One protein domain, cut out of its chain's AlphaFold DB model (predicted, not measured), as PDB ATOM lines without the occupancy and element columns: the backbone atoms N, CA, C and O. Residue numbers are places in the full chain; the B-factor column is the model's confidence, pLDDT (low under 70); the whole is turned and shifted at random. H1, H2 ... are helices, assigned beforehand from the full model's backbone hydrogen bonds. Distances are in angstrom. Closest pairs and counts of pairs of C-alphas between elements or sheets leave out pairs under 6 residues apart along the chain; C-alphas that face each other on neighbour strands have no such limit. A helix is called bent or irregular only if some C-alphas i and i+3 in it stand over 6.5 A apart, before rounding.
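Overview. This is residues 95 to 135 of the 135 residues of an uncharacterized protein of Escovopsis weberi (UniProt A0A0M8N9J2). A long helix, H2, and a shorter one, H1, follow each other as the two arms of a wide, open V, with a bare link of five residues, 110 to 114, at its corner. Neither arm folds back on the other, and the whole makes a thin, bent rod. The printed part has 41 residues with two named helices, H1 then H2, and no named strand; its class is all helix. It is extended, with a radius of gyration of the C-alphas of 17.6 A, and the C-alphas span 56 by 22 by 5 A.

Along the chain. H2, the longest helix, holds the 19 residues 115 to 133 and measures 27.0 A from first to last C-alpha. It begins at C-alpha 115 at (23.008, 14.504, 51.330) and ends at C-alpha 133 at (13.606, -10.814, 51.243). H1 holds the 13 residues 97 to 109 and measures 18.3 A, beginning at C-alpha 97 at (37.685, 24.532, 30.288).

Arrangement. H2 and H1 are apart, with no C-alpha of the one within 8 A of the other. The link from H1 to H2, five residues, is tight. In both H1 and H2 every O i to N i+4 pair is within hydrogen-bond range. Neither helix is bent. Residues 95 to 135, of which 97 to 109 belong to H1 and 115 to 133 belong to H2, stand free: each of their C-alphas is more than 10 A from any C-alpha that lies 8 or more residues away along the chain.

Size, cuts and confidence. The two C-alphas farthest apart are those of Ala 95 and Leu 135, at 56.0 A, and Leu 135 is the chain's last residue. The printed part has no cut and no long link. The mean pLDDT of the printed part is 72.1, with 83 for H2 and 65 for H1. Residues 95 to 102, 105 to 115 and 134 to 135 are under 70, where the model's confidence is low.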
ATOM      1  N   ALA A  95      38.004  24.577  23.958       55.25
ATOM      2  CA  ALA A  95      36.648  25.086  24.016       55.25
ATOM      3  C   ALA A  95      35.995  24.550  25.302       55.25
ATOM      4  O   ALA A  95      35.606  23.388  25.391       55.25
ATOM      5  N   GLY A  96      35.951  25.397  26.336       57.47
ATOM      6  CA  GLY A  96      35.129  25.168  27.514       57.47
ATOM      7  C   GLY A  96      35.777  24.577  28.775       57.47
ATOM      8  O   GLY A  96      35.088  24.099  29.672       57.47
ATOM      9  N   HIS A  97      37.088  24.723  28.955       61.34
ATOM     10  CA  HIS A  97      37.685  24.532  30.288       61.34
ATOM     11  C   HIS A  97      37.027  25.431  31.361       61.34
ATOM     12  O   HIS A  97      36.824  25.006  32.496       61.34
ATOM     13  N   GLN A  98      36.591  26.637  30.972       60.06
ATOM     14  CA  GLN A  98      35.840  27.539  31.852       60.06
ATOM     15  C   GLN A  98      34.515  26.927  32.336       60.06
ATOM     16  O   GLN A  98      34.231  27.018  33.528       60.06
ATOM     17  N   TYR A  99      33.746  26.244  31.468       61.97
ATOM     18  CA  TYR A  99      32.496  25.602  31.895       61.97
ATOM     19  C   TYR A  99      32.769  24.437  32.846       61.97
ATOM     20  O   TYR A  99      32.035  24.264  33.806       61.97
ATOM     21  N   ARG A 100      33.846  23.665  32.638       64.75
ATOM     22  CA  ARG A 100      34.174  22.506  33.488       64.75
ATOM     23  C   ARG A 100      34.582  22.908  34.897       64.75
ATOM     24  O   ARG A 100      34.195  22.234  35.840       64.75
ATOM     25  N   VAL A 101      35.349  23.990  35.044       66.94
ATOM     26  CA  VAL A 101      35.768  24.492  36.363       66.94
ATOM     27  C   VAL A 101      34.594  25.133  37.103       66.94
ATOM     28  O   VAL A 101      34.447  24.905  38.300       66.94
ATOM     29  N   LEU A 102      33.743  25.890  36.399       69.31
ATOM     30  CA  LEU A 102      32.496  26.421  36.959       69.31
ATOM     31  C   LEU A 102      31.561  25.292  37.401       69.31
ATOM     32  O   LEU A 102      31.111  25.301  38.539       69.31
ATOM     33  N   LEU A 103      31.349  24.288  36.546       71.88
ATOM     34  CA  LEU A 103      30.524  23.124  36.860       71.88
ATOM     35  C   LEU A 103      31.105  22.327  38.036       71.88
ATOM     36  O   LEU A 103      30.375  21.972  38.946       71.88
ATOM     37  N   ALA A 104      32.419  22.086  38.066       72.62
ATOM     38  CA  ALA A 104      33.066  21.396  39.180       72.62
ATOM     39  C   ALA A 104      32.941  22.178  40.497       72.62
ATOM     40  O   ALA A 104      32.720  21.567  41.535       72.62
ATOM     41  N   ARG A 105      33.049  23.514  40.468       65.38
ATOM     42  CA  ARG A 105      32.797  24.356  41.647       65.38
ATOM     43  C   ARG A 105      31.345  24.278  42.098       65.38
ATOM     44  O   ARG A 105      31.139  24.071  43.279       65.38
ATOM     45  N   MET A 106      30.380  24.373  41.180       63.97
ATOM     46  CA  MET A 106      28.954  24.222  41.503       63.97
ATOM     47  C   MET A 106      28.662  22.850  42.123       63.97
ATOM     48  O   MET A 106      28.063  22.781  43.187       63.97
ATOM     49  N   ILE A 107      29.175  21.766  41.531       65.75
ATOM     50  CA  ILE A 107      29.008  20.403  42.062       65.75
ATOM     51  C   ILE A 107      29.629  20.261  43.459       65.75
ATOM     52  O   ILE A 107      29.074  19.560  44.300       65.75
ATOM     53  N   MET A 108      30.779  20.893  43.714       62.22
ATOM     54  CA  MET A 108      31.438  20.827  45.023       62.22
ATOM     55  C   MET A 108      30.756  21.699  46.089       62.22
ATOM     56  O   MET A 108      30.724  21.284  47.240       62.22
ATOM     57  N   ASP A 109      30.209  22.866  45.729       61.28
ATOM     58  CA  ASP A 109      29.493  23.764  46.659       61.28
ATOM     59  C   ASP A 109      28.117  23.203  47.051       61.28
ATOM     60  O   ASP A 109      27.656  23.359  48.179       61.28
ATOM     61  N   GLU A 110      27.465  22.499  46.125       60.94
ATOM     62  CA  GLU A 110      26.129  21.929  46.328       60.94
ATOM     63  C   GLU A 110      26.163  20.589  47.086       60.94
ATOM     64  O   GLU A 110      25.135  20.092  47.546       60.94
ATOM     65  N   TRP A 111      27.360  20.035  47.317       55.06
ATOM     66  CA  TRP A 111      27.592  18.860  48.162       55.06
ATOM     67  C   TRP A 111      27.660  19.240  49.652       55.06
ATOM     68  O   TRP A 111      28.597  18.910  50.379       55.06
ATOM     69  N   SER A 112      26.650  19.983  50.105       64.56
ATOM     70  CA  SER A 112      26.466  20.362  51.505       64.56
ATOM     71  C   SER A 112      25.776  19.238  52.299       64.56
ATOM     72  O   SER A 112      25.175  18.322  51.737       64.56
ATOM     73  N   SER A 113      25.912  19.292  53.625       58.25
ATOM     74  CA  SER A 113      25.574  18.299  54.664       58.25
ATOM     75  C   SER A 113      24.239  17.541  54.557       58.25
ATOM     76  O   SER A 113      24.087  16.489  55.176       58.25
ATOM     77  N   GLU A 114      23.289  18.018  53.760       63.47
ATOM     78  CA  GLU A 114      21.943  17.452  53.607       63.47
ATOM     79  C   GLU A 114      21.928  16.083  52.897       63.47
ATOM     80  O   GLU A 114      21.067  15.242  53.166       63.47
ATOM     81  N   MET A 115      22.920  15.792  52.042       68.25
ATOM     82  CA  MET A 115      23.008  14.504  51.330       68.25
ATOM     83  C   MET A 115      23.306  13.318  52.260       68.25
ATOM     84  O   MET A 115      22.999  12.175  51.914       68.25
ATOM     85  N   GLN A 116      23.854  13.563  53.456       74.31
ATOM     86  CA  GLN A 116      24.134  12.509  54.436       74.31
ATOM     87  C   GLN A 116      22.847  11.797  54.879       74.31
ATOM     88  O   GLN A 116      22.825  10.569  54.979       74.31
ATOM     89  N   TRP A 117      21.749  12.536  55.059       80.31
ATOM     90  CA  TRP A 117      20.463  11.969  55.473       80.31
ATOM     91  C   TRP A 117      19.806  11.126  54.382       80.31
ATOM     92  O   TRP A 117      19.182  10.111  54.690       80.31
ATOM     93  N   LEU A 118      20.001  11.480  53.109       82.81
ATOM     94  CA  LEU A 118      19.504  10.692  51.979       82.81
ATOM     95  C   LEU A 118      20.224   9.343  51.860       82.81
ATOM     96  O   LEU A 118      19.573   8.329  51.610       82.81
ATOM     97  N   PHE A 119      21.537   9.296  52.114       82.25
ATOM     98  CA  PHE A 119      22.278   8.031  52.181       82.25
ATOM     99  C   PHE A 119      21.840   7.162  53.363       82.25
ATOM    100  O   PHE A 119      21.667   5.955  53.194       82.25
ATOM    101  N   VAL A 120      21.612   7.760  54.538       86.81
ATOM    102  CA  VAL A 120      21.091   7.038  55.710       86.81
ATOM    103  C   VAL A 120      19.697   6.476  55.420       86.81
ATOM    104  O   VAL A 120      19.461   5.290  55.642       86.81
ATOM    105  N   ALA A 121      18.793   7.279  54.857       89.19
ATOM    106  CA  ALA A 121      17.450   6.835  54.492       89.19
ATOM    107  C   ALA A 121      17.479   5.703  53.449       89.19
ATOM    108  O   ALA A 121      16.801   4.690  53.618       89.19
ATOM    109  N   ALA A 122      18.308   5.826  52.408       89.31
ATOM    110  CA  ALA A 122      18.474   4.785  51.396       89.31
ATOM    111  C   ALA A 122      19.048   3.485  51.984       89.31
ATOM    112  O   ALA A 122      18.584   2.400  51.633       89.31
ATOM    113  N   ALA A 123      20.011   3.577  52.908       89.75
ATOM    114  CA  ALA A 123      20.563   2.417  53.604       89.75
ATOM    115  C   ALA A 123      19.507   1.708  54.464       89.75
ATOM    116  O   ALA A 123      19.413   0.484  54.420       89.75
ATOM    117  N   VAL A 124      18.661   2.457  55.182       90.88
ATOM    118  CA  VAL A 124      17.551   1.891  55.970       90.88
ATOM    119  C   VAL A 124      16.559   1.156  55.069       90.88
ATOM    120  O   VAL A 124      16.202   0.018  55.369       90.88
ATOM    121  N   VAL A 125      16.169   1.755  53.940       92.19
ATOM    122  CA  VAL A 125      15.259   1.125  52.967       92.19
ATOM    123  C   VAL A 125      15.880  -0.130  52.347       92.19
ATOM    124  O   VAL A 125      15.205  -1.149  52.200       92.19
ATOM    125  N   ALA A 126      17.170  -0.092  52.008       89.69
ATOM    126  CA  ALA A 126      17.885  -1.245  51.468       89.69
ATOM    127  C   ALA A 126      17.991  -2.382  52.497       89.69
ATOM    128  O   ALA A 126      17.749  -3.540  52.158       89.69
ATOM    129  N   CYS A 127      18.288  -2.061  53.759       86.19
ATOM    130  CA  CYS A 127      18.309  -3.030  54.852       86.19
ATOM    131  C   CYS A 127      16.920  -3.619  55.120       86.19
ATOM    132  O   CYS A 127      16.813  -4.832  55.289       86.19
ATOM    133  N   SER A 128      15.852  -2.817  55.097       82.62
ATOM    134  CA  SER A 128      14.488  -3.330  55.273       82.62
ATOM    135  C   SER A 128      14.057  -4.222  54.109       82.62
ATOM    136  O   SER A 128      13.442  -5.259  54.336       82.62
ATOM    137  N   TRP A 129      14.426  -3.872  52.872       85.00
ATOM    138  CA  TRP A 129      14.204  -4.721  51.696       85.00
ATOM    139  C   TRP A 129      14.989  -6.032  51.771       85.00
ATOM    140  O   TRP A 129      14.459  -7.087  51.430       85.00
ATOM    141  N   ALA A 130      16.241  -5.987  52.229       84.00
ATOM    142  CA  ALA A 130      17.052  -7.182  52.419       84.00
ATOM    143  C   ALA A 130      16.472  -8.084  53.519       84.00
ATOM    144  O   ALA A 130      16.328  -9.280  53.290       84.00
ATOM    145  N   CYS A 131      16.064  -7.526  54.664       77.62
ATOM    146  CA  CYS A 131      15.393  -8.280  55.726       77.62
ATOM    147  C   CYS A 131      14.067  -8.891  55.263       77.62
ATOM    148  O   CYS A 131      13.821 -10.058  55.535       77.62
ATOM    149  N   ALA A 132      13.241  -8.146  54.523       75.19
ATOM    150  CA  ALA A 132      11.969  -8.648  54.001       75.19
ATOM    151  C   ALA A 132      12.134  -9.722  52.913       75.19
ATOM    152  O   ALA A 132      11.202 -10.471  52.654       75.19
ATOM    153  N   ARG A 133      13.302  -9.795  52.260       76.19
ATOM    154  CA  ARG A 133      13.606 -10.814  51.243       76.19
ATOM    155  C   ARG A 133      14.249 -12.083  51.817       76.19
ATOM    156  O   ARG A 133      14.358 -13.068  51.095       76.19
ATOM    157  N   TRP A 134      14.699 -12.047  53.072       58.12
ATOM    158  CA  TRP A 134      15.337 -13.167  53.778       58.12
ATOM    159  C   TRP A 134      14.444 -13.807  54.861       58.12
ATOM    160  O   TRP A 134      14.900 -14.734  55.532       58.12
ATOM    161  N   LEU A 135      13.203 -13.332  55.021       52.88
ATOM    162  CA  LEU A 135      12.143 -13.927  55.844       52.88
ATOM    163  C   LEU A 135      11.116 -14.622  54.939       52.88
ATOM    164  O   LEU A 135      10.615 -15.692  55.342       52.88
TER     165      LEU A 135